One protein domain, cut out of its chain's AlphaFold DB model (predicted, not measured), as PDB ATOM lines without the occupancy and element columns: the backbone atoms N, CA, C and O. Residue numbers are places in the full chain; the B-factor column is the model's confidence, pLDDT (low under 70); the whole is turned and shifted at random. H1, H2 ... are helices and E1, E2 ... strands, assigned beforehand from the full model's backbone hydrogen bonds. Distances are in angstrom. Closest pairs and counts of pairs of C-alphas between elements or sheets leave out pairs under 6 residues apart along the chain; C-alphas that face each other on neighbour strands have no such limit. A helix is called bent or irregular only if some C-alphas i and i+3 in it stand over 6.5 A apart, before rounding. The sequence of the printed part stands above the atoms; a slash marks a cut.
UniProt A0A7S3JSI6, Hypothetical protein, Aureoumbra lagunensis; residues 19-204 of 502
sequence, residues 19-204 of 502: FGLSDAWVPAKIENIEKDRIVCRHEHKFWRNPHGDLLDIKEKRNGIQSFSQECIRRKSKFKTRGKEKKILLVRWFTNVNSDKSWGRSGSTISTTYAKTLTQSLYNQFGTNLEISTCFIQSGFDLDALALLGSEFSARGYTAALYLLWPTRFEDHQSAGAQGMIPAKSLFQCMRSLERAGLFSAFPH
ATOM      1  N   PHE A  19      37.038  41.024  -0.020       53.38
ATOM      2  CA  PHE A  19      37.182  39.950  -0.992       53.38
ATOM      3  C   PHE A  19      37.089  38.599  -0.289       53.38
ATOM      4  O   PHE A  19      37.876  38.295   0.609       53.38
ATOM      5  N   GLY A  20      36.150  37.777  -0.736       50.25
ATOM      6  CA  GLY A  20      36.079  36.368  -0.389       50.25
ATOM      7  C   GLY A  20      35.667  35.589  -1.630       50.25
ATOM      8  O   GLY A  20      35.028  36.118  -2.534       50.25
ATOM      9  N   LEU A  21      36.119  34.350  -1.727       48.88
ATOM     10  CA  LEU A  21      36.131  33.627  -2.993       48.88
ATOM     11  C   LEU A  21      34.811  32.875  -3.176       48.88
ATOM     12  O   LEU A  21      34.448  32.062  -2.330       48.88
ATOM     13  N   SER A  22      34.112  33.134  -4.282       48.56
ATOM     14  CA  SER A  22      33.069  32.231  -4.775       48.56
ATOM     15  C   SER A  22      33.700  31.117  -5.603       48.56
ATOM     16  O   SER A  22      33.560  29.948  -5.275       48.56
ATOM     17  N   ASP A  23      34.405  31.521  -6.662       50.72
ATOM     18  CA  ASP A  23      34.648  30.704  -7.855       50.72
ATOM     19  C   ASP A  23      35.872  31.205  -8.647       50.72
ATOM     20  O   ASP A  23      36.034  30.965  -9.845       50.72
ATOM     21  N   ALA A  24      36.752  31.951  -7.982       54.09
ATOM     22  CA  ALA A  24      38.081  32.195  -8.497       54.09
ATOM     23  C   ALA A  24      38.938  30.992  -8.135       54.09
ATOM     24  O   ALA A  24      38.775  30.322  -7.112       54.09
ATOM     25  N   TRP A  25      39.866  30.717  -9.021       61.84
ATOM     26  CA  TRP A  25      40.775  29.613  -8.902       61.84
ATOM     27  C   TRP A  25      41.650  29.808  -7.581       61.84
ATOM     28  O   TRP A  25      41.978  30.926  -7.213       61.84
ATOM     29  N   VAL A  26      42.080  28.781  -6.814       62.53
ATOM     30  CA  VAL A  26      43.049  28.897  -5.670       62.53
ATOM     31  C   VAL A  26      44.146  27.797  -5.637       62.53
ATOM     32  O   VAL A  26      43.809  26.622  -5.764       62.53
ATOM     33  N   PRO A  27      45.452  28.085  -5.403       69.44
ATOM     34  CA  PRO A  27      46.488  27.044  -5.367       69.44
ATOM     35  C   PRO A  27      46.224  26.002  -4.274       69.44
ATOM     36  O   PRO A  27      46.022  26.358  -3.108       69.44
ATOM     37  N   ALA A  28      46.261  24.723  -4.650       72.81
ATOM     38  CA  ALA A  28      45.866  23.633  -3.770       72.81
ATOM     39  C   ALA A  28      46.708  22.363  -3.959       72.81
ATOM     40  O   ALA A  28      47.211  22.059  -5.047       72.81
ATOM     41  N   LYS A  29      46.802  21.582  -2.881       83.56
ATOM     42  CA  LYS A  29      47.309  20.207  -2.874       83.56
ATOM     43  C   LYS A  29      46.137  19.240  -2.835       83.56
ATOM     44  O   LYS A  29      45.226  19.405  -2.030       83.56
ATOM     45  N   ILE A  30      46.185  18.211  -3.673       84.31
ATOM     46  CA  ILE A  30      45.265  17.079  -3.563       84.31
ATOM     47  C   ILE A  30      45.663  16.277  -2.319       84.31
ATOM     48  O   ILE A  30      46.798  15.817  -2.229       84.31
ATOM     49  N   GLU A  31      44.727  16.142  -1.384       88.38
ATOM     50  CA  GLU A  31      44.829  15.311  -0.178       88.38
ATOM     51  C   GLU A  31      44.314  13.893  -0.457       88.38
ATOM     52  O   GLU A  31      44.926  12.913  -0.041       88.38
ATOM     53  N   ASN A  32      43.200  13.777  -1.189       89.25
ATOM     54  CA  ASN A  32      42.583  12.498  -1.542       89.25
ATOM     55  C   ASN A  32      41.906  12.563  -2.921       89.25
ATOM     56  O   ASN A  32      41.475  13.631  -3.364       89.25
ATOM     57  N   ILE A  33      41.784  11.414  -3.585       86.94
ATOM     58  CA  ILE A  33      40.987  11.242  -4.806       86.94
ATOM     59  C   ILE A  33      39.926  10.185  -4.503       86.94
ATOM     60  O   ILE A  33      40.226   9.004  -4.344       86.94
ATOM     61  N   GLU A  34      38.686  10.639  -4.403       89.19
ATOM     62  CA  GLU A  34      37.488   9.820  -4.253       89.19
ATOM     63  C   GLU A  34      36.922   9.492  -5.647       89.19
ATOM     64  O   GLU A  34      37.391  10.005  -6.664       89.19
ATOM     65  N   LYS A  35      35.935   8.593  -5.726       84.56
ATOM     66  CA  LYS A  35      35.477   8.012  -7.004       84.56
ATOM     67  C   LYS A  35      34.945   9.053  -8.004       84.56
ATOM     68  O   LYS A  35      35.075   8.860  -9.208       84.56
ATOM     69  N   ASP A  36      34.342  10.118  -7.493       81.50
ATOM     70  CA  ASP A  36      33.693  11.212  -8.220       81.50
ATOM     71  C   ASP A  36      34.200  12.604  -7.788       81.50
ATOM     72  O   ASP A  36      33.798  13.620  -8.361       81.50
ATOM     73  N   ARG A  37      35.088  12.678  -6.783       81.69
ATOM     74  CA  ARG A  37      35.531  13.937  -6.162       81.69
ATOM     75  C   ARG A  37      37.025  13.956  -5.862       81.69
ATOM     76  O   ARG A  37      37.633  12.948  -5.532       81.69
ATOM     77  N   ILE A  38      37.619  15.138  -5.920       77.69
ATOM     78  CA  ILE A  38      38.999  15.404  -5.526       77.69
ATOM     79  C   ILE A  38      38.965  16.267  -4.267       77.69
ATOM     80  O   ILE A  38      38.441  17.384  -4.274       77.69
ATOM     81  N   VAL A  39      39.526  15.739  -3.182       82.50
ATOM     82  CA  VAL A  39      39.661  16.443  -1.908       82.50
ATOM     83  C   VAL A  39      40.943  17.261  -1.955       82.50
ATOM     84  O   VAL A  39      42.044  16.712  -2.044       82.50
ATOM     85  N   CYS A  40      40.805  18.578  -1.894       78.75
ATOM     86  CA  CYS A  40      41.902  19.527  -2.013       78.75
ATOM     87  C   CYS A  40      42.087  20.302  -0.711       78.75
ATOM     88  O   CYS A  40      41.122  20.859  -0.184       78.75
ATOM     89  N   ARG A  41      43.334  20.411  -0.236       81.81
ATOM     90  CA  ARG A  41      43.732  21.450   0.715       81.81
ATOM     91  C   ARG A  41      44.204  22.685  -0.036       81.81
ATOM     92  O   ARG A  41      45.160  22.621  -0.806       81.81
ATOM     93  N   HIS A  42      43.589  23.817   0.255       74.44
ATOM     94  CA  HIS A  42      44.006  25.126  -0.234       74.44
ATOM     95  C   HIS A  42      45.204  25.657   0.562       74.44
ATOM     96  O   HIS A  42      45.244  25.554   1.786       74.44
ATOM     97  N   GLU A  43      46.183  26.247  -0.126       66.81
ATOM     98  CA  GLU A  43      47.441  26.714   0.489       66.81
ATOM     99  C   GLU A  43      47.512  28.244   0.668       66.81
ATOM    100  O   GLU A  43      48.575  28.810   0.936       66.81
ATOM    101  N   HIS A  44      46.395  28.947   0.474       63.44
ATOM    102  CA  HIS A  44      46.386  30.400   0.321       63.44
ATOM    103  C   HIS A  44      46.294  31.142   1.666       63.44
ATOM    104  O   HIS A  44      45.295  31.069   2.374       63.44
ATOM    105  N   LYS A  45      47.334  31.917   1.996       60.84
ATOM    106  CA  LYS A  45      47.507  32.582   3.305       60.84
ATOM    107  C   LYS A  45      46.560  33.760   3.578       60.84
ATOM    108  O   LYS A  45      46.472  34.209   4.714       60.84
ATOM    109  N   PHE A  46      45.880  34.266   2.549       58.25
ATOM    110  CA  PHE A  46      45.110  35.524   2.591       58.25
ATOM    111  C   PHE A  46      43.605  35.324   2.419       58.25
ATOM    112  O   PHE A  46      42.876  36.233   2.031       58.25
ATOM    113  N   TRP A  47      43.143  34.101   2.641       62.78
ATOM    114  CA  TRP A  47      41.733  33.764   2.610       62.78
ATOM    115  C   TRP A  47      40.936  34.506   3.671       62.78
ATOM    116  O   TRP A  47      41.345  34.532   4.829       62.78
ATOM    117  N   ARG A  48      39.777  35.046   3.288       64.25
ATOM    118  CA  ARG A  48      38.866  35.741   4.198       64.25
ATOM    119  C   ARG A  48      37.449  35.196   4.108       64.25
ATOM    120  O   ARG A  48      37.003  34.787   3.036       64.25
ATOM    121  N   ASN A  49      36.753  35.193   5.241       64.38
ATOM    122  CA  ASN A  49      35.307  34.970   5.284       64.38
ATOM    123  C   ASN A  49      34.551  36.242   4.802       64.38
ATOM    124  O   ASN A  49      35.174  37.293   4.622       64.38
ATOM    125  N   PRO A  50      33.214  36.209   4.635       61.94
ATOM    126  CA  PRO A  50      32.435  37.396   4.251       61.94
ATOM    127  C   PRO A  50      32.444  38.552   5.272       61.94
ATOM    128  O   PRO A  50      32.012  39.657   4.951       61.94
ATOM    129  N   HIS A  51      32.938  38.327   6.494       63.97
ATOM    130  CA  HIS A  51      33.135  39.363   7.514       63.97
ATOM    131  C   HIS A  51      34.512  40.051   7.400       63.97
ATOM    132  O   HIS A  51      34.688  41.147   7.926       63.97
ATOM    133  N   GLY A  52      35.452  39.467   6.646       64.62
ATOM    134  CA  GLY A  52      36.818  39.961   6.442       64.62
ATOM    135  C   GLY A  52      37.889  39.264   7.290       64.62
ATOM    136  O   GLY A  52      39.082  39.526   7.087       64.62
ATOM    137  N   ASP A  53      37.497  38.362   8.192       69.50
ATOM    138  CA  ASP A  53      38.415  37.620   9.061       69.50
ATOM    139  C   ASP A  53      39.249  36.640   8.244       69.50
ATOM    140  O   ASP A  53      38.724  35.979   7.345       69.50
ATOM    141  N   LEU A  54      40.534  36.504   8.577       70.81
ATOM    142  CA  LEU A  54      41.385  35.491   7.958       70.81
ATOM    143  C   LEU A  54      40.889  34.088   8.333       70.81
ATOM    144  O   LEU A  54      40.784  33.760   9.514       70.81
ATOM    145  N   LEU A  55      40.620  33.250   7.332       66.94
ATOM    146  CA  LEU A  55      40.281  31.844   7.552       66.94
ATOM    147  C   LEU A  55      41.530  31.083   8.004       66.94
ATOM    148  O   LEU A  55      42.528  31.044   7.279       66.94
ATOM    149  N   ASP A  56      41.471  30.420   9.161       76.88
ATOM    150  CA  ASP A  56      42.558  29.534   9.578       76.88
ATOM    151  C   ASP A  56      42.558  28.262   8.721       76.88
ATOM    152  O   ASP A  56      41.777  27.334   8.940       76.88
ATOM    153  N   ILE A  57      43.462  28.218   7.740       73.81
ATOM    154  CA  ILE A  57      43.687  27.078   6.840       73.81
ATOM    155  C   ILE A  57      44.204  25.811   7.550       73.81
ATOM    156  O   ILE A  57      44.235  24.738   6.938       73.81
ATOM    157  N   LYS A  58      44.602  25.901   8.829       79.62
ATOM    158  CA  LYS A  58      44.918  24.723   9.656       79.62
ATOM    159  C   LYS A  58      43.654  23.954  10.034       79.62
ATOM    160  O   LYS A  58      43.685  22.722  10.079       79.62
ATOM    161  N   GLU A  59      42.537  24.646  10.259       79.38
ATOM    162  CA  GLU A  59      41.251  23.995  10.493       79.38
ATOM    163  C   GLU A  59      40.780  23.290   9.215       79.38
ATOM    164  O   GLU A  59      40.579  23.920   8.174       79.38
ATOM    165  N   LYS A  60      40.535  21.974   9.299       77.94
ATOM    166  CA  LYS A  60      40.098  21.171   8.143       77.94
ATOM    167  C   LYS A  60      38.848  21.741   7.460       77.94
ATOM    168  O   LYS A  60      38.799  21.742   6.239       77.94
ATOM    169  N   ARG A  61      37.882  22.261   8.234       71.88
ATOM    170  CA  ARG A  61      36.625  22.852   7.728       71.88
ATOM    171  C   ARG A  61      36.825  24.071   6.822       71.88
ATOM    172  O   ARG A  61      35.976  24.332   5.979       71.88
ATOM    173  N   ASN A  62      37.923  24.803   7.008       67.56
ATOM    174  CA  ASN A  62      38.264  25.941   6.170       67.56
ATOM    175  C   ASN A  62      39.129  25.430   5.019       67.56
ATOM    176  O   ASN A  62      38.743  25.514   3.857       67.56
ATOM    177  N   GLY A  63      40.293  24.862   5.360       70.25
ATOM    178  CA  GLY A  63      41.360  24.559   4.413       70.25
ATOM    179  C   GLY A  63      41.086  23.411   3.442       70.25
ATOM    180  O   GLY A  63      41.747  23.375   2.409       70.25
ATOM    181  N   ILE A  64      40.167  22.482   3.737       76.12
ATOM    182  CA  ILE A  64      39.912  21.282   2.921       76.12
ATOM    183  C   ILE A  64      38.510  21.324   2.309       76.12
ATOM    184  O   ILE A  64      37.522  21.482   3.023       76.12
ATOM    185  N   GLN A  65      38.418  21.128   0.992       74.69
ATOM    186  CA  GLN A  65      37.154  21.095   0.250       74.69
ATOM    187  C   GLN A  65      37.175  20.003  -0.832       74.69
ATOM    188  O   GLN A  65      38.222  19.723  -1.417       74.69
ATOM    189  N   SER A  66      36.016  19.396  -1.107       73.75
ATOM    190  CA  SER A  66      35.864  18.320  -2.098       73.75
ATOM    191  C   SER A  66      35.200  18.834  -3.373       73.75
ATOM    192  O   SER A  66      34.007  19.149  -3.379       73.75
ATOM    193  N   PHE A  67      35.949  18.863  -4.469       72.38
ATOM    194  CA  PHE A  67      35.511  19.336  -5.785       72.38
ATOM    195  C   PHE A  67      35.219  18.162  -6.718       72.38
ATOM    196  O   PHE A  67      35.753  17.080  -6.508       72.38
ATOM    197  N   SER A  68      34.413  18.348  -7.761       66.25
ATOM    198  CA  SER A  68      34.379  17.387  -8.870       66.25
ATOM    199  C   SER A  68      35.646  17.516  -9.731       66.25
ATOM    200  O   SER A  68      36.376  18.511  -9.654       66.25
ATOM    201  N   GLN A  69      35.969  16.486 -10.518       70.69
ATOM    202  CA  GLN A  69      37.251  16.406 -11.231       70.69
ATOM    203  C   GLN A  69      37.431  17.523 -12.275       70.69
ATOM    204  O   GLN A  69      38.545  18.008 -12.480       70.69
ATOM    205  N   GLU A  70      36.345  17.958 -12.908       65.31
ATOM    206  CA  GLU A  70      36.308  19.067 -13.859       65.31
ATOM    207  C   GLU A  70      36.649  20.425 -13.224       65.31
ATOM    208  O   GLU A  70      37.177  21.297 -13.911       65.31
ATOM    209  N   CYS A  71      36.469  20.588 -11.912       67.25
ATOM    210  CA  CYS A  71      36.825  21.808 -11.182       67.25
ATOM    211  C   CYS A  71      38.314  21.878 -10.776       67.25
ATOM    212  O   CYS A  71      38.697  22.766 -10.019       67.25
ATOM    213  N   ILE A  72      39.178  20.969 -11.258       71.12
ATOM    214  CA  ILE A  72      40.598  20.877 -10.868       71.12
ATOM    215  C   ILE A  72      41.545  20.997 -12.077       71.12
ATOM    216  O   ILE A  72      41.405  20.309 -13.088       71.12
ATOM    217  N   ARG A  73      42.583  21.845 -11.963       72.00
ATOM    218  CA  ARG A  73      43.541  22.164 -13.045       72.00
ATOM    219  C   ARG A  73      45.006  21.904 -12.666       72.00
ATOM    220  O   ARG A  73      45.480  22.325 -11.614       72.00
ATOM    221  N   ARG A  74      45.779  21.262 -13.557       68.81
ATOM    222  CA  ARG A  74      47.245  21.084 -13.403       68.81
ATOM    223  C   ARG A  74      48.022  22.309 -13.892       68.81
ATOM    224  O   ARG A  74      47.823  22.742 -15.025       68.81
ATOM    225  N   LYS A  75      49.002  22.769 -13.099       65.31
ATOM    226  CA  LYS A  75      49.866  23.938 -13.388       65.31
ATOM    227  C   LYS A  75      50.587  23.887 -14.741       65.31
ATOM    228  O   LYS A  75      50.809  24.921 -15.354       65.31
ATOM    229  N   SER A  76      50.997  22.698 -15.182       53.62
ATOM    230  CA  SER A  76      52.011  22.520 -16.232       53.62
ATOM    231  C   SER A  76      51.485  22.278 -17.652       53.62
ATOM    232  O   SER A  76      52.293  22.151 -18.567       53.62
ATOM    233  N   LYS A  77      50.164  22.187 -17.871       52.53
ATOM    234  CA  LYS A  77      49.583  21.837 -19.190       52.53
ATOM    235  C   LYS A  77      48.902  22.992 -19.939       52.53
ATOM    236  O   LYS A  77      48.299  22.759 -20.985       52.53
ATOM    237  N   PHE A  78      49.003  24.228 -19.453       54.25
ATOM    238  CA  PHE A  78      48.304  25.368 -20.051       54.25
ATOM    239  C   PHE A  78      49.007  25.943 -21.295       54.25
ATOM    240  O   PHE A  78      49.691  26.959 -21.242       54.25
ATOM    241  N   LYS A  79      48.754  25.317 -22.451       45.31
ATOM    242  CA  LYS A  79      48.548  26.066 -23.699       45.31
ATOM    243  C   LYS A  79      47.045  26.330 -23.807       45.31
ATOM    244  O   LYS A  79      46.287  25.416 -24.128       45.31
ATOM    245  N   THR A  80      46.609  27.543 -23.467       47.81
ATOM    246  CA  THR A  80      45.205  27.981 -23.539       47.81
ATOM    247  C   THR A  80      44.633  27.736 -24.939       47.81
ATOM    248  O   THR A  80      45.016  28.399 -25.896       47.81
ATOM    249  N   ARG A  81      43.673  26.810 -25.074       46.00
ATOM    250  CA  ARG A  81      42.885  26.647 -26.317       46.00
ATOM    251  C   ARG A  81      41.713  27.640 -26.435       46.00
ATOM    252  O   ARG A  81      40.959  27.569 -27.395       46.00
ATOM    253  N   GLY A  82      41.582  28.574 -25.493       58.56
ATOM    254  CA  GLY A  82      40.644  29.700 -25.531       58.56
ATOM    255  C   GLY A  82      41.082  30.813 -24.572       58.56
ATOM    256  O   GLY A  82      41.840  30.548 -23.636       58.56
ATOM    257  N   LYS A  83      40.628  32.053 -24.810       67.75
ATOM    258  CA  LYS A  83      40.859  33.190 -23.901       67.75
ATOM    259  C   LYS A  83      40.101  32.951 -22.585       67.75
ATOM    260  O   LYS A  83      38.898  32.695 -22.618       67.75
ATOM    261  N   GLU A  84      40.806  33.036 -21.460       81.38
ATOM    262  CA  GLU A  84      40.225  32.984 -20.112       81.38
ATOM    263  C   GLU A  84      39.217  34.130 -19.908       81.38
ATOM    264  O   GLU A  84      39.379  35.216 -20.467       81.38
ATOM    265  N   LYS A  85      38.152  33.874 -19.144       88.31
ATOM    266  CA  LYS A  85      37.118  34.842 -18.769       88.31
ATOM    267  C   LYS A  85      37.246  35.150 -17.295       88.31
ATOM    268  O   LYS A  85      37.090  34.247 -16.481       88.31
ATOM    269  N   LYS A  86      37.487  36.413 -16.955       90.56
ATOM    270  CA  LYS A  86      37.542  36.858 -15.563       90.56
ATOM    271  C   LYS A  86      36.431  37.855 -15.299       90.56
ATOM    272  O   LYS A  86      36.286  38.844 -16.023       90.56
ATOM    273  N   ILE A  87      35.626  37.547 -14.289       93.12
ATOM    274  CA  ILE A  87      34.408  38.275 -13.951       93.12
ATOM    275  C   ILE A  87      34.488  38.722 -12.496       93.12
ATOM    276  O   ILE A  87      34.868  37.955 -11.610       93.12
ATOM    277  N   LEU A  88      34.120  39.975 -12.256       94.19
ATOM    278  CA  LEU A  88      33.967  40.534 -10.923       94.19
ATOM    279  C   LEU A  88      32.506  40.383 -10.481       94.19
ATOM    280  O   LEU A  88      31.607  40.886 -11.150       94.19
ATOM    281  N   LEU A  89      32.255  39.701  -9.366       94.31
ATOM    282  CA  LEU A  89      30.925  39.577  -8.771       94.31
ATOM    283  C   LEU A  89      30.838  40.459  -7.523       94.31
ATOM    284  O   LEU A  89      31.420  40.155  -6.489       94.31
ATOM    285  N   VAL A  90      30.093  41.551  -7.603       94.94
ATOM    286  CA  VAL A  90      29.882  42.497  -6.506       94.94
ATOM    287  C   VAL A  90      28.541  42.179  -5.858       94.94
ATOM    288  O   VAL A  90      27.506  42.257  -6.517       94.94
ATOM    289  N   ARG A  91      28.527  41.782  -4.583       91.25
ATOM    290  CA  ARG A  91      27.295  41.332  -3.913       91.25
ATOM    291  C   ARG A  91      27.273  41.637  -2.424       91.25
ATOM    292  O   ARG A  91      28.304  41.892  -1.804       91.25
ATOM    293  N   TRP A  92      26.090  41.537  -1.829       89.31
ATOM    294  CA  TRP A  92      25.929  41.657  -0.384       89.31
ATOM    295  C   TRP A  92      26.657  40.547   0.394       89.31
ATOM    296  O   TRP A  92      26.738  39.399  -0.069       89.31
ATOM    297  N   PHE A  93      27.185  40.901   1.572       80.50
ATOM    298  CA  PHE A  93      28.048  40.040   2.389       80.50
ATOM    299  C   PHE A  93      27.347  38.889   3.122       80.50
ATOM    300  O   PHE A  93      27.953  37.831   3.302       80.50
ATOM    301  N   THR A  94      26.105  39.066   3.582       76.94
ATOM    302  CA  THR A  94      25.404  38.000   4.313       76.94
ATOM    303  C   THR A  94      24.808  36.968   3.364       76.94
ATOM    304  O   THR A  94      24.494  37.232   2.201       76.94
ATOM    305  N   ASN A  95      24.576  35.770   3.903       69.81
ATOM    306  CA  ASN A  95      23.613  34.853   3.315       69.81
ATOM    307  C   ASN A  95      22.203  35.402   3.545       69.81
ATOM    308  O   ASN A  95      21.584  35.114   4.567       69.81
ATOM    309  N   VAL A  96      21.700  36.175   2.584       71.38
ATOM    310  CA  VAL A  96      20.270  36.472   2.506       71.38
ATOM    311  C   VAL A  96      19.575  35.189   2.053       71.38
ATOM    312  O   VAL A  96      19.780  34.730   0.923       71.38
ATOM    313  N   ASN A  97      18.796  34.579   2.947       66.12
ATOM    314  CA  ASN A  97      17.833  33.556   2.560       66.12
ATOM    315  C   ASN A  97      16.695  34.273   1.838       66.12
ATOM    316  O   ASN A  97      16.076  35.167   2.406       66.12
ATOM    317  N   SER A  98      16.459  33.923   0.579       59.16
ATOM    318  CA  SER A  98      15.461  34.596  -0.245       59.16
ATOM    319  C   SER A  98      14.035  34.275   0.181       59.16
ATOM    320  O   SER A  98      13.703  33.100   0.375       59.16
ATOM    321  N   ASP A  99      13.170  35.284   0.159       62.84
ATOM    322  CA  ASP A  99      11.729  35.069   0.181       62.84
ATOM    323  C   ASP A  99      11.259  34.229  -1.009       62.84
ATOM    324  O   ASP A  99      11.746  34.344  -2.138       62.84
ATOM    325  N   LYS A 100      10.271  33.370  -0.745       63.03
ATOM    326  CA  LYS A 100       9.707  32.440  -1.737       63.03
ATOM    327  C   LYS A 100       8.982  33.158  -2.887       63.03
ATOM    328  O   LYS A 100       8.792  32.557  -3.940       63.03
ATOM    329  N   SER A 101       8.600  34.422  -2.693       67.44
ATOM    330  CA  SER A 101       7.926  35.295  -3.669       67.44
ATOM    331  C   SER A 101       8.772  35.620  -4.908       67.44
ATOM    332  O   SER A 101       8.224  35.977  -5.949       67.44
ATOM    333  N   TRP A 102      10.096  35.466  -4.828       76.94
ATOM    334  CA  TRP A 102      11.014  35.749  -5.939       76.94
ATOM    335  C   TRP A 102      11.202  34.582  -6.927       76.94
ATOM    336  O   TRP A 102      11.928  34.706  -7.918       76.94
ATOM    337  N   GLY A 103      10.550  33.443  -6.677       84.25
ATOM    338  CA  GLY A 103      10.689  32.230  -7.479       84.25
ATOM    339  C   GLY A 103      11.920  31.390  -7.112       84.25
ATOM    340  O   GLY A 103      12.544  31.567  -6.064       84.25
ATOM    341  N   ARG A 104      12.276  30.428  -7.976       87.75
ATOM    342  CA  ARG A 104      13.265  29.365  -7.677       87.75
ATOM    343  C   ARG A 104      14.671  29.885  -7.342       87.75
ATOM    344  O   ARG A 104      15.379  29.250  -6.566       87.75
ATOM    345  N   SER A 105      15.090  30.994  -7.949       83.50
ATOM    346  CA  SER A 105      16.411  31.603  -7.734       83.50
ATOM    347  C   SER A 105      16.481  32.502  -6.501       83.50
ATOM    348  O   SER A 105      17.585  32.846  -6.090       83.50
ATOM    349  N   GLY A 106      15.345  32.891  -5.917       87.25
ATOM    350  CA  GLY A 106      15.304  33.913  -4.876       87.25
ATOM    351  C   GLY A 106      15.521  35.340  -5.394       87.25
ATOM    352  O   GLY A 106      15.549  35.567  -6.603       87.25
ATOM    353  N   SER A 107      15.669  36.300  -4.478       87.06
ATOM    354  CA  SER A 107      15.988  37.702  -4.784       87.06
ATOM    355  C   SER A 107      17.443  37.874  -5.233       87.06
ATOM    356  O   SER A 107      18.300  37.060  -4.878       87.06
ATOM    357  N   THR A 108      17.751  38.933  -5.987       88.38
ATOM    358  CA  THR A 108      19.092  39.179  -6.570       88.38
ATOM    359  C   THR A 108      20.225  39.150  -5.551       88.38
ATOM    360  O   THR A 108      21.278  38.576  -5.811       88.38
ATOM    361  N   ILE A 109      19.991  39.730  -4.374       88.19
ATOM    362  CA  ILE A 109      20.940  39.818  -3.256       88.19
ATOM    363  C   ILE A 109      21.195  38.467  -2.560       88.19
ATOM    364  O   ILE A 109      22.098  38.352  -1.727       88.19
ATOM    365  N   SER A 110      20.397  37.438  -2.868       86.62
ATOM    366  CA  SER A 110      20.448  36.143  -2.194       86.62
ATOM    367  C   SER A 110      21.608  35.262  -2.649       86.62
ATOM    368  O   SER A 110      22.070  35.284  -3.794       86.62
ATOM    369  N   THR A 111      22.056  34.390  -1.743       84.25
ATOM    370  CA  THR A 111      23.085  33.396  -2.075       84.25
ATOM    371  C   THR A 111      22.593  32.366  -3.096       84.25
ATOM    372  O   THR A 111      23.407  31.846  -3.858       84.25
ATOM    373  N   THR A 112      21.286  32.100  -3.164       85.62
ATOM    374  CA  THR A 112      20.680  31.218  -4.178       85.62
ATOM    375  C   THR A 112      20.797  31.811  -5.582       85.62
ATOM    376  O   THR A 112      21.223  31.114  -6.507       85.62
ATOM    377  N   TYR A 113      20.487  33.103  -5.735       89.69
ATOM    378  CA  TYR A 113      20.533  33.801  -7.020       89.69
ATOM    379  C   TYR A 113      21.960  33.855  -7.552       89.69
ATOM    380  O   TYR A 113      22.219  33.413  -8.671       89.69
ATOM    381  N   ALA A 114      22.902  34.276  -6.700       88.50
ATOM    382  CA  ALA A 114      24.325  34.284  -7.020       88.50
ATOM    383  C   ALA A 114      24.818  32.905  -7.492       88.50
ATOM    384  O   ALA A 114      25.435  32.819  -8.547       88.50
ATOM    385  N   LYS A 115      24.493  31.822  -6.768       84.88
ATOM    386  CA  LYS A 115      24.889  30.451  -7.144       84.88
ATOM    387  C   LYS A 115      24.285  29.989  -8.469       84.88
ATOM    388  O   LYS A 115      24.955  29.318  -9.243       84.88
ATOM    389  N   THR A 116      23.027  30.330  -8.739       88.25
ATOM    390  CA  THR A 116      22.359  29.924  -9.986       88.25
ATOM    391  C   THR A 116      22.935  30.694 -11.181       88.25
ATOM    392  O   THR A 116      23.160  30.110 -12.241       88.25
ATOM    393  N   LEU A 117      23.272  31.976 -10.990       91.75
ATOM    394  CA  LEU A 117      23.983  32.787 -11.977       91.75
ATOM    395  C   LEU A 117      25.406  32.260 -12.234       91.75
ATOM    396  O   LEU A 117      25.744  32.010 -13.392       91.75
ATOM    397  N   THR A 118      26.229  32.026 -11.199       89.19
ATOM    398  CA  THR A 118      27.599  31.508 -11.400       89.19
ATOM    399  C   THR A 118      27.606  30.114 -12.020       89.19
ATOM    400  O   THR A 118      28.397  29.871 -12.931       89.19
ATOM    401  N   GLN A 119      26.671  29.233 -11.646       84.38
ATOM    402  CA  GLN A 119      26.513  27.928 -12.293       84.38
ATOM    403  C   GLN A 119      26.185  28.050 -13.789       84.38
ATOM    404  O   GLN A 119      26.740  27.309 -14.595       84.38
ATOM    405  N   SER A 120      25.325  28.991 -14.189       89.69
ATOM    406  CA  SER A 120      25.015  29.208 -15.610       89.69
ATOM    407  C   SER A 120      26.227  29.734 -16.394       89.69
ATOM    408  O   SER A 120      26.513  29.263 -17.497       89.69
ATOM    409  N   LEU A 121      27.018  30.629 -15.788       90.69
ATOM    410  CA  LEU A 121      28.290  31.084 -16.357       90.69
ATOM    411  C   LEU A 121      29.280  29.914 -16.520       90.69
ATOM    412  O   LEU A 121      29.882  29.776 -17.585       90.69
ATOM    413  N   TYR A 122      29.407  29.027 -15.528       84.69
ATOM    414  CA  TYR A 122      30.217  27.809 -15.656       84.69
ATOM    415  C   TYR A 122      29.711  26.866 -16.745       84.69
ATOM    416  O   TYR A 122      30.521  26.314 -17.485       84.69
ATOM    417  N   ASN A 123      28.398  26.697 -16.899       84.56
ATOM    418  CA  ASN A 123      27.839  25.862 -17.963       84.56
ATOM    419  C   ASN A 123      28.219  26.401 -19.360       84.56
ATOM    420  O   ASN A 123      28.435  25.618 -20.282       84.56
ATOM    421  N   GLN A 124      28.348  27.726 -19.512       88.88
ATOM    422  CA  GLN A 124      28.718  28.384 -20.772       88.88
ATOM    423  C   GLN A 124      30.235  28.429 -21.036       88.88
ATOM    424  O   GLN A 124      30.668  28.279 -22.183       88.88
ATOM    425  N   PHE A 125      31.046  28.695 -20.011       85.81
ATOM    426  CA  PHE A 125      32.492  28.926 -20.146       85.81
ATOM    427  C   PHE A 125      33.351  27.722 -19.728       85.81
ATOM    428  O   PHE A 125      34.561  27.688 -19.989       85.81
ATOM    429  N   GLY A 126      32.734  26.719 -19.101       81.38
ATOM    430  CA  GLY A 126      33.404  25.580 -18.493       81.38
ATOM    431  C   GLY A 126      34.467  26.043 -17.505       81.38
ATOM    432  O   GLY A 126      34.316  27.035 -16.797       81.38
ATOM    433  N   THR A 127      35.611  25.365 -17.519       75.94
ATOM    434  CA  THR A 127      36.729  25.748 -16.652       75.94
ATOM    435  C   THR A 127      37.394  27.069 -17.058       75.94
ATOM    436  O   THR A 127      38.154  27.617 -16.274       75.94
ATOM    437  N   ASN A 128      37.156  27.630 -18.249       78.94
ATOM    438  CA  ASN A 128      37.843  28.857 -18.697       78.94
ATOM    439  C   ASN A 128      37.314  30.144 -18.039       78.94
ATOM    440  O   ASN A 128      37.502  31.227 -18.587       78.94
ATOM    441  N   LEU A 129      36.671  30.017 -16.882       84.12
ATOM    442  CA  LEU A 129      36.034  31.064 -16.103       84.12
ATOM    443  C   LEU A 129      36.738  31.235 -14.752       84.12
ATOM    444  O   LEU A 129      37.042  30.245 -14.101       84.12
ATOM    445  N   GLU A 130      36.962  32.473 -14.329       84.56
ATOM    446  CA  GLU A 130      37.406  32.884 -12.992       84.56
ATOM    447  C   GLU A 130      36.387  33.919 -12.481       84.56
ATOM    448  O   GLU A 130      36.157  34.924 -13.160       84.56
ATOM    449  N   ILE A 131      35.767  33.701 -11.314       84.06
ATOM    450  CA  ILE A 131      34.857  34.690 -10.703       84.06
ATOM    451  C   ILE A 131      35.372  35.117  -9.327       84.06
ATOM    452  O   ILE A 131      35.266  34.369  -8.353       84.06
ATOM    453  N   SER A 132      35.853  36.354  -9.220       85.44
ATOM    454  CA  SER A 132      36.217  36.941  -7.923       85.44
ATOM    455  C   SER A 132      35.045  37.700  -7.329       85.44
ATOM    456  O   SER A 132      34.457  38.546  -7.999       85.44
ATOM    457  N   THR A 133      34.730  37.425  -6.061       85.31
ATOM    458  CA  THR A 133      33.615  38.068  -5.362       85.31
ATOM    459  C   THR A 133      34.084  39.190  -4.430       85.31
ATOM    460  O   THR A 133      34.985  39.016  -3.607       85.31
ATOM    461  N   CYS A 134      33.429  40.345  -4.543       88.50
ATOM    462  CA  CYS A 134      33.505  41.469  -3.615       88.50
ATOM    463  C   CYS A 134      32.274  41.433  -2.710       88.50
ATOM    464  O   CYS A 134      31.148  41.569  -3.201       88.50
ATOM    465  N   PHE A 135      32.477  41.277  -1.403       86.25
ATOM    466  CA  PHE A 135      31.409  41.386  -0.419       86.25
ATOM    467  C   PHE A 135      31.286  42.824   0.085       86.25
ATOM    468  O   PHE A 135      32.234  43.399   0.620       86.25
ATOM    469  N   ILE A 136      30.094  43.379  -0.100       88.81
ATOM    470  CA  ILE A 136      29.725  44.755   0.224       88.81
ATOM    471  C   ILE A 136      28.818  44.753   1.459       88.81
ATOM    472  O   ILE A 136      27.920  43.911   1.569       88.81
ATOM    473  N   GLN A 137      29.057  45.693   2.375       87.06
ATOM    474  CA  GLN A 137      28.207  45.998   3.534       87.06
ATOM    475  C   GLN A 137      27.703  47.445   3.541       87.06
ATOM    476  O   GLN A 137      26.760  47.747   4.269       87.06
ATOM    477  N   SER A 138      28.352  48.332   2.783       89.56
ATOM    478  CA  SER A 138      28.074  49.768   2.761       89.56
ATOM    479  C   SER A 138      28.531  50.429   1.454       89.56
ATOM    480  O   SER A 138      29.300  49.845   0.682       89.56
ATOM    481  N   GLY A 139      28.118  51.676   1.223       91.06
ATOM    482  CA  GLY A 139      28.629  52.536   0.154       91.06
ATOM    483  C   GLY A 139      30.149  52.720   0.208       91.06
ATOM    484  O   GLY A 139      30.796  52.732  -0.836       91.06
ATOM    485  N   PHE A 140      30.743  52.734   1.406       90.56
ATOM    486  CA  PHE A 140      32.199  52.818   1.582       90.56
ATOM    487  C   PHE A 140      32.957  51.638   0.944       90.56
ATOM    488  O   PHE A 140      34.010  51.844   0.339       90.56
ATOM    489  N   ASP A 141      32.426  50.409   1.018       88.56
ATOM    490  CA  ASP A 141      33.044  49.251   0.347       88.56
ATOM    491  C   ASP A 141      33.018  49.407  -1.192       88.56
ATOM    492  O   ASP A 141      33.931  48.939  -1.875       88.56
ATOM    493  N   LEU A 142      31.994  50.077  -1.743       93.94
ATOM    494  CA  LEU A 142      31.866  50.370  -3.180       93.94
ATOM    495  C   LEU A 142      32.813  51.494  -3.619       93.94
ATOM    496  O   LEU A 142      33.452  51.381  -4.663       93.94
ATOM    497  N   ASP A 143      32.952  52.546  -2.812       92.31
ATOM    498  CA  ASP A 143      33.895  53.636  -3.075       92.31
ATOM    499  C   ASP A 143      35.350  53.131  -3.028       92.31
ATOM    500  O   ASP A 143      36.159  53.476  -3.890       92.31
ATOM    501  N   ALA A 144      35.666  52.230  -2.091       88.56
ATOM    502  CA  ALA A 144      36.937  51.508  -2.043       88.56
ATOM    503  C   ALA A 144      37.158  50.610  -3.276       88.56
ATOM    504  O   ALA A 144      38.256  50.584  -3.834       88.56
ATOM    505  N   LEU A 145      36.125  49.886  -3.724       90.69
ATOM    506  CA  LEU A 145      36.198  49.025  -4.907       90.69
ATOM    507  C   LEU A 145      36.424  49.823  -6.202       90.69
ATOM    508  O   LEU A 145      37.158  49.369  -7.082       90.69
ATOM    509  N   ALA A 146      35.843  51.022  -6.305       93.12
ATOM    510  CA  ALA A 146      35.983  51.907  -7.461       93.12
ATOM    511  C   ALA A 146      37.450  52.267  -7.770       93.12
ATOM    512  O   ALA A 146      37.818  52.403  -8.939       93.12
ATOM    513  N   LEU A 147      38.295  52.376  -6.736       91.06
ATOM    514  CA  LEU A 147      39.725  52.692  -6.860       91.06
ATOM    515  C   LEU A 147      40.553  51.549  -7.472       91.06
ATOM    516  O   LEU A 147      41.637  51.793  -7.995       91.06
ATOM    517  N   LEU A 148      40.046  50.313  -7.439       88.38
ATOM    518  CA  LEU A 148      40.760  49.107  -7.873       88.38
ATOM    519  C   LEU A 148      40.485  48.726  -9.339       88.38
ATOM    520  O   LEU A 148      41.002  47.722  -9.827       88.38
ATOM    521  N   GLY A 149      39.684  49.512 -10.069       90.12
ATOM    522  CA  GLY A 149      39.273  49.186 -11.441       90.12
ATOM    523  C   GLY A 149      40.437  48.954 -12.408       90.12
ATOM    524  O   GLY A 149      40.422  47.984 -13.167       90.12
ATOM    525  N   SER A 150      41.476  49.792 -12.350       89.00
ATOM    526  CA  SER A 150      42.685  49.632 -13.170       89.00
ATOM    527  C   SER A 150      43.461  48.355 -12.831       89.00
ATOM    528  O   SER A 150      44.013  47.723 -13.730       89.00
ATOM    529  N   GLU A 151      43.454  47.929 -11.566       87.56
ATOM    530  CA  GLU A 151      44.083  46.681 -11.135       87.56
ATOM    531  C   GLU A 151      43.325  45.463 -11.684       87.56
ATOM    532  O   GLU A 151      43.937  44.550 -12.240       87.56
ATOM    533  N   PHE A 152      41.988  45.459 -11.604       88.25
ATOM    534  CA  PHE A 152      41.167  44.408 -12.214       88.25
ATOM    535  C   PHE A 152      41.363  44.333 -13.731       88.25
ATOM    536  O   PHE A 152      41.537  43.241 -14.275       88.25
ATOM    537  N   SER A 153      41.408  45.481 -14.406       89.06
ATOM    538  CA  SER A 153      41.671  45.557 -15.845       89.06
ATOM    539  C   SER A 153      43.039  44.960 -16.203       89.06
ATOM    540  O   SER A 153      43.125  44.035 -17.011       89.06
ATOM    541  N   ALA A 154      44.103  45.361 -15.492       85.12
ATOM    542  CA  ALA A 154      45.452  44.812 -15.662       85.12
ATOM    543  C   ALA A 154      45.549  43.299 -15.365       85.12
ATOM    544  O   ALA A 154      46.408  42.605 -15.912       85.12
ATOM    545  N   ARG A 155      44.656  42.762 -14.523       83.56
ATOM    546  CA  ARG A 155      44.526  41.322 -14.226       83.56
ATOM    547  C   ARG A 155      43.726  40.542 -15.279       83.56
ATOM    548  O   ARG A 155      43.668  39.312 -15.184       83.56
ATOM    549  N   GLY A 156      43.126  41.221 -16.259       88.31
ATOM    550  CA  GLY A 156      42.333  40.631 -17.341       88.31
ATOM    551  C   GLY A 156      40.845  40.445 -17.028       88.31
ATOM    552  O   GLY A 156      40.204  39.602 -17.655       88.31
ATOM    553  N   TYR A 157      40.292  41.180 -16.057       91.38
ATOM    554  CA  TYR A 157      38.849  41.203 -15.803       91.38
ATOM    555  C   TYR A 157      38.147  42.009 -16.885       91.38
ATOM    556  O   TYR A 157      38.508  43.151 -17.147       91.38
ATOM    557  N   THR A 158      37.136  41.403 -17.505       93.62
ATOM    558  CA  THR A 158      36.418  42.012 -18.634       93.62
ATOM    559  C   THR A 158      35.009  42.453 -18.269       93.62
ATOM    560  O   THR A 158      34.462  43.309 -18.945       93.62
ATOM    561  N   ALA A 159      34.403  41.866 -17.234       95.88
ATOM    562  CA  ALA A 159      32.998  42.081 -16.893       95.88
ATOM    563  C   ALA A 159      32.786  42.203 -15.380       95.88
ATOM    564  O   ALA A 159      33.472  41.538 -14.599       95.88
ATOM    565  N   ALA A 160      31.785  42.989 -14.988       96.88
ATOM    566  CA  ALA A 160      31.296  43.091 -13.617       96.88
ATOM    567  C   ALA A 160      29.797  42.749 -13.518       96.88
ATOM    568  O   ALA A 160      29.011  43.062 -14.414       96.88
ATOM    569  N   LEU A 161      29.407  42.099 -12.419       96.94
ATOM    570  CA  LEU A 161      28.043  41.687 -12.085       96.94
ATOM    571  C   LEU A 161      27.679  42.265 -10.714       96.94
ATOM    572  O   LEU A 161      28.386  41.991  -9.748       96.94
ATOM    573  N   TYR A 162      26.584  43.016 -10.604       96.56
ATOM    574  CA  TYR A 162      26.171  43.679  -9.363       96.56
ATOM    575  C   TYR A 162      24.871  43.064  -8.823       96.56
ATOM    576  O   TYR A 162      23.803  43.209  -9.413       96.56
ATOM    577  N   LEU A 163      24.965  42.373  -7.685       94.44
ATOM    578  CA  LEU A 163      23.856  41.754  -6.951       94.44
ATOM    579  C   LEU A 163      23.567  42.558  -5.675       94.44
ATOM    580  O   LEU A 163      23.829  42.115  -4.552       94.44
ATOM    581  N   LEU A 164      23.099  43.788  -5.887       93.31
ATOM    582  CA  LEU A 164      22.840  44.814  -4.877       93.31
ATOM    583  C   LEU A 164      21.605  45.630  -5.276       93.31
ATOM    584  O   LEU A 164      21.312  45.765  -6.463       93.31
ATOM    585  N   TRP A 165      20.920  46.206  -4.292       92.38
ATOM    586  CA  TRP A 165      19.770  47.083  -4.499       92.38
ATOM    587  C   TRP A 165      20.158  48.548  -4.235       92.38
ATOM    588  O   TRP A 165      20.269  48.950  -3.077       92.38
ATOM    589  N   PRO A 166      20.394  49.376  -5.273       93.88
ATOM    590  CA  PRO A 166      20.603  50.808  -5.096       93.88
ATOM    591  C   PRO A 166      19.339  51.487  -4.573       93.88
ATOM    592  O   PRO A 166      18.259  51.324  -5.142       93.88
ATOM    593  N   THR A 167      19.485  52.287  -3.519       92.44
ATOM    594  CA  THR A 167      18.394  53.028  -2.875       92.44
ATOM    595  C   THR A 167      18.722  54.510  -2.697       92.44
ATOM    596  O   THR A 167      19.860  54.941  -2.903       92.44
ATOM    597  N   ARG A 168      17.727  55.311  -2.295       90.00
ATOM    598  CA  ARG A 168      17.948  56.694  -1.840       90.00
ATOM    599  C   ARG A 168      18.380  56.819  -0.380       90.00
ATOM    600  O   ARG A 168      18.592  57.942   0.061       90.00
ATOM    601  N   PHE A 169      18.525  55.725   0.354       87.06
ATOM    602  CA  PHE A 169      18.877  55.775   1.767       87.06
ATOM    603  C   PHE A 169      20.394  55.745   1.979       87.06
ATOM    604  O   PHE A 169      21.138  55.135   1.207       87.06
ATOM    605  N   GLU A 170      20.844  56.411   3.039       83.56
ATOM    606  CA  GLU A 170      22.190  56.256   3.587       83.56
ATOM    607  C   GLU A 170      22.393  54.856   4.188       83.56
ATOM    608  O   GLU A 170      21.441  54.179   4.597       83.56
ATOM    609  N   ASP A 171      23.659  54.437   4.267       79.38
ATOM    610  CA  ASP A 171      24.049  53.164   4.869       79.38
ATOM    611  C   ASP A 171      23.452  52.999   6.273       79.38
ATOM    612  O   ASP A 171      23.465  53.914   7.097       79.38
ATOM    613  N   HIS A 172      22.937  51.799   6.548       67.94
ATOM    614  CA  HIS A 172      22.349  51.399   7.833       67.94
ATOM    615  C   HIS A 172      21.095  52.184   8.289       67.94
ATOM    616  O   HIS A 172      20.565  51.865   9.353       67.94
ATOM    617  N   GLN A 173      20.589  53.151   7.507       63.31
ATOM    618  CA  GLN A 173      19.383  53.930   7.840       63.31
ATOM    619  C   GLN A 173      18.129  53.528   7.049       63.31
ATOM    620  O   GLN A 173      17.022  53.699   7.558       63.31
ATOM    621  N   SER A 174      18.266  52.915   5.865       55.62
ATOM    622  CA  SER A 174      17.175  52.102   5.301       55.62
ATOM    623  C   SER A 174      16.769  51.039   6.322       55.62
ATOM    624  O   SER A 174      17.644  50.352   6.855       55.62
ATOM    625  N   ALA A 175      15.470  50.873   6.580       50.06
ATOM    626  CA  ALA A 175      14.948  50.021   7.650       50.06
ATOM    627  C   ALA A 175      15.303  48.522   7.482       50.06
ATOM    628  O   ALA A 175      14.524  47.730   6.961       50.06
ATOM    629  N   GLY A 176      16.493  48.124   7.943       52.06
ATOM    630  CA  GLY A 176      16.936  46.737   8.145       52.06
ATOM    631  C   GLY A 176      17.179  45.870   6.899       52.06
ATOM    632  O   GLY A 176      17.727  44.775   7.038       52.06
ATOM    633  N   ALA A 177      16.801  46.315   5.701       71.62
ATOM    634  CA  ALA A 177      16.857  45.494   4.496       71.62
ATOM    635  C   ALA A 177      18.300  45.207   4.037       71.62
ATOM    636  O   ALA A 177      19.045  46.089   3.609       71.62
ATOM    637  N   GLN A 178      18.689  43.932   4.106       82.88
ATOM    638  CA  GLN A 178      19.978  43.443   3.616       82.88
ATOM    639  C   GLN A 178      20.126  43.732   2.114       82.88
ATOM    640  O   GLN A 178      19.155  43.669   1.370       82.88
ATOM    641  N   GLY A 179      21.338  44.044   1.652       86.00
ATOM    642  CA  GLY A 179      21.623  44.261   0.229       86.00
ATOM    643  C   GLY A 179      21.172  45.604  -0.348       86.00
ATOM    644  O   GLY A 179      21.558  45.913  -1.477       86.00
ATOM    645  N   MET A 180      20.424  46.412   0.412       89.44
ATOM    646  CA  MET A 180      20.170  47.815   0.089       89.44
ATOM    647  C   MET A 180      21.416  48.659   0.367       89.44
ATOM    648  O   MET A 180      22.010  48.559   1.438       89.44
ATOM    649  N   ILE A 181      21.817  49.476  -0.607       92.25
ATOM    650  CA  ILE A 181      23.008  50.336  -0.536       92.25
ATOM    651  C   ILE A 181      22.736  51.712  -1.176       92.25
ATOM    652  O   ILE A 181      21.789  51.842  -1.962       92.25
ATOM    653  N   PRO A 182      23.541  52.753  -0.894       93.38
ATOM    654  CA  PRO A 182      23.374  54.071  -1.502       93.38
ATOM    655  C   PRO A 182      23.570  54.032  -3.022       93.38
ATOM    656  O   PRO A 182      24.639  53.666  -3.522       93.38
ATOM    657  N   ALA A 183      22.558  54.469  -3.780       94.69
ATOM    658  CA  ALA A 183      22.599  54.479  -5.244       94.69
ATOM    659  C   ALA A 183      23.821  55.238  -5.789       94.69
ATOM    660  O   ALA A 183      24.476  54.772  -6.720       94.69
ATOM    661  N   LYS A 184      24.170  56.375  -5.172       95.12
ATOM    662  CA  LYS A 184      25.318  57.203  -5.567       95.12
ATOM    663  C   LYS A 184      26.628  56.405  -5.591       95.12
ATOM    664  O   LYS A 184      27.307  56.424  -6.616       95.12
ATOM    665  N   SER A 185      26.955  55.688  -4.513       95.69
ATOM    666  CA  SER A 185      28.190  54.896  -4.419       95.69
ATOM    667  C   SER A 185      28.191  53.729  -5.410       95.69
ATOM    668  O   SER A 185      29.216  53.471  -6.039       95.69
ATOM    669  N   LEU A 186      27.042  53.078  -5.659       96.94
ATOM    670  CA  LEU A 186      26.962  52.039  -6.695       96.94
ATOM    671  C   LEU A 186      27.241  52.594  -8.086       96.94
ATOM    672  O   LEU A 186      28.145  52.106  -8.755       96.94
ATOM    673  N   PHE A 187      26.507  53.614  -8.534       97.88
ATOM    674  CA  PHE A 187      26.677  54.134  -9.894       97.88
ATOM    675  C   PHE A 187      28.027  54.841 -10.077       97.88
ATOM    676  O   PHE A 187      28.569  54.851 -11.182       97.88
ATOM    677  N   GLN A 188      28.629  55.374  -9.011       97.69
ATOM    678  CA  GLN A 188      30.017  55.837  -9.030       97.69
ATOM    679  C   GLN A 188      31.010  54.672  -9.188       97.69
ATOM    680  O   GLN A 188      31.901  54.759 -10.037       97.69
ATOM    681  N   CYS A 189      30.835  53.577  -8.443       97.88
ATOM    682  CA  CYS A 189      31.648  52.367  -8.574       97.88
ATOM    683  C   CYS A 189      31.513  51.738  -9.968       97.88
ATOM    684  O   CYS A 189      32.523  51.547 -10.642       97.88
ATOM    685  N   MET A 190      30.283  51.497 -10.442       98.25
ATOM    686  CA  MET A 190      30.009  50.911 -11.760       98.25
ATOM    687  C   MET A 190      30.689  51.704 -12.878       98.25
ATOM    688  O   MET A 190      31.487  51.142 -13.622       98.25
ATOM    689  N   ARG A 191      30.468  53.027 -12.941       98.06
ATOM    690  CA  ARG A 191      31.101  53.892 -13.953       98.06
ATOM    691  C   ARG A 191      32.630  53.918 -13.845       98.06
ATOM    692  O   ARG A 191      33.302  54.159 -14.841       98.06
ATOM    693  N   SER A 192      33.197  53.722 -12.653       97.50
ATOM    694  CA  SER A 192      34.656  53.692 -12.463       97.50
ATOM    695  C   SER A 192      35.266  52.382 -12.966       97.50
ATOM    696  O   SER A 192      36.301  52.410 -13.629       97.50
ATOM    697  N   LEU A 193      34.587  51.255 -12.736       97.25
ATOM    698  CA  LEU A 193      34.960  49.953 -13.290       97.25
ATOM    699  C   LEU A 193      34.778  49.924 -14.822       97.25
ATOM    700  O   LEU A 193      35.682  49.486 -15.532       97.25
ATOM    701  N   GLU A 194      33.691  50.501 -15.342       96.88
ATOM    702  CA  GLU A 194      33.448  50.663 -16.787       96.88
ATOM    703  C   GLU A 194      34.539  51.498 -17.470       96.88
ATOM    704  O   GLU A 194      35.077  51.080 -18.495       96.88
ATOM    705  N   ARG A 195      34.949  52.632 -16.879       96.81
ATOM    706  CA  ARG A 195      36.084  53.440 -17.375       96.81
ATOM    707  C   ARG A 195      37.415  52.691 -17.362       96.81
ATOM    708  O   ARG A 195      38.283  53.011 -18.166       96.81
ATOM    709  N   ALA A 196      37.587  51.724 -16.463       96.00
ATOM    710  CA  ALA A 196      38.765  50.866 -16.439       96.00
ATOM    711  C   ALA A 196      38.705  49.722 -17.474       96.00
ATOM    712  O   ALA A 196      39.696  49.015 -17.646       96.00
ATOM    713  N   GLY A 197      37.580  49.538 -18.175       94.69
ATOM    714  CA  GLY A 197      37.385  48.496 -19.189       94.69
ATOM    715  C   GLY A 197      36.583  47.274 -18.723       94.69
ATOM    716  O   GLY A 197      36.444  46.325 -19.491       94.69
ATOM    717  N   LEU A 198      36.032  47.280 -17.503       95.00
ATOM    718  CA  LEU A 198      35.114  46.241 -17.021       95.00
ATOM    719  C   LEU A 198      33.668  46.661 -17.306       95.00
ATOM    720  O   LEU A 198      33.095  47.440 -16.547       95.00
ATOM    721  N   PHE A 199      33.043  46.137 -18.363       94.69
ATOM    722  CA  PHE A 199      31.641  46.476 -18.644       94.69
ATOM    723  C   PHE A 199      30.689  45.855 -17.604       94.69
ATOM    724  O   PHE A 199      30.898  44.733 -17.128       94.69
ATOM    725  N   SER A 200      29.614  46.569 -17.260       96.00
ATOM    726  CA  SER A 200      28.578  46.064 -16.350       96.00
ATOM    727  C   SER A 200      27.651  45.090 -17.082       96.00
ATOM    728  O   SER A 200      26.698  45.490 -17.746       96.00
ATOM    729  N   ALA A 201      27.934  43.794 -16.953       94.50
ATOM    730  CA  ALA A 201      27.199  42.715 -17.613       94.50
ATOM    731  C   ALA A 201      25.868  42.361 -16.925       94.50
ATOM    732  O   ALA A 201      24.997  41.747 -17.541       94.50
ATOM    733  N   PHE A 202      25.721  42.715 -15.646       95.00
ATOM    734  CA  PHE A 202      24.491  42.551 -14.877       95.00
ATOM    735  C   PHE A 202      24.416  43.625 -13.779       95.00
ATOM    736  O   PHE A 202      25.412  43.788 -13.080       95.00
ATOM    737  N   PRO A 203      23.276  44.303 -13.551       91.31
ATOM    738  CA  PRO A 203      22.019  44.106 -14.262       91.31
ATOM    739  C   PRO A 203      21.973  44.832 -15.616       91.31
ATOM    740  O   PRO A 203      21.447  44.283 -16.565       91.31
ATOM    741  N   HIS A 204      22.577  46.009 -15.762       94.56
ATOM    742  CA  HIS A 204      22.777  46.675 -17.059       94.56
ATOM    743  C   HIS A 204      24.028  47.572 -16.985       94.56
ATOM    744  O   HIS A 204      24.500  47.835 -15.873       94.56
TER     745      HIS A 204
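What this domain is: This is residues 19 to 204 of the 502 residues of the protein "Hypothetical protein" of Aureoumbra lagunensis (UniProt A0A7S3JSI6). A strongly twisted five-stranded sheet makes the core of the larger lobe, with the long helix H2 over one face, H4 and H5 over the other, and H3 side by side with H5. The small sheet E2 E3 E4, antiparallel, makes a second lobe with the short helix H1 at one end of the long axis; the strand pair E8 and E9 lies toward the other end. The printed part has 186 residues, with five named helices and ten named strands, in the order E1 E2 E3 H1 E4 E5 H2 E6 H3 H4 E7 E8 E9 H5 E10; the class is mixed. The large sheet, E1 E6 E5 E7 E10, is mixed too. The whole is compact, radius of gyration of the C-alphas 17.4 A, but elongated, spanning 51 by 33 by 33 A.

How they stand to each other: E1, residues 19 to 23, is antiparallel to E6, 129 to 136, with N 131 and O 23 3.1 A apart, within hydrogen-bond range. Parallel neighbours follow: E6 and E5, 85 to 92 (N 89 and O 132, 2.8 A), E5 and E7, 157 to 163 (N 90 and O 161, 2.8 A), and E7 and E10, 199 to 202 (N 160 and O 199, 2.9 A). H2, residues 111 to 128, is on this sheet over E6 and E5, height 8.6 A; C-alphas Lys 85 and Asn 128 are closest to each other between E5 and H2, 6.0 A. E5, H2 and E6 form a strand-helix-strand unit, parallel neighbour strands joined through a helix, with a right-handed crossover. H2 is irregular, C-alphas 124 and 127 being 9.4 A apart, with a kink of 66 degrees near residue 122. H5, residues 183 to 195, is on the opposite face over E7 and E10, height 9.4 A: three layers, helices on both faces. H3, residues 139 to 146, touches H5, closest C-alphas Ala 146 and Cys 189, 4.5 A. H4, residues 149 to 154, touches H5 at the latter's residues 192 to 195 alone, closest C-alphas Gly 149 and Leu 193, 4.8 A. E6, H3, H4 and E7 form a split unit, E5 between its strands, right-handed. E7 runs on at 68 degrees into E8, 165 to 167, parallel to E9, 180 to 182 (N 167 and O 181, 2.8 A). E2, 28 to 33, and E3, 37 to 42, form a hairpin (N 29 and O 41, 2.8 A); E4, 64 to 68, is antiparallel to E3 (N 38 and O 67, 2.8 A). H1, residues 60 to 63, only grazes this sheet. Every O i to N i+4 pair is within hydrogen-bond range in H3, H4 and H5, and 12 of 14 in H2; H1 is too short for one.

Where its parts are: E1 begins at C-alpha 19 (37.182, 39.950, -0.992) and E10 ends at C-alpha 202 (24.491, 42.551, -14.877). From first to last C-alpha, H2 measures 22.7 A, E5 22.6 A, E6 22.2 A, H5 18.2 A and E7 17.4 A.

The domain as a whole: The C-alphas farthest apart, Lys 77 and Ala 175, are 52.1 A apart. The printed part has no cut. The links E3 to H1, E4 to E5, E5 to H2 and E8 to E9 are long. Mean pLDDT of the printed part is 80.4; 46 residues are under 70, among them 19 to 27, 43 to 53 and 74 to 83.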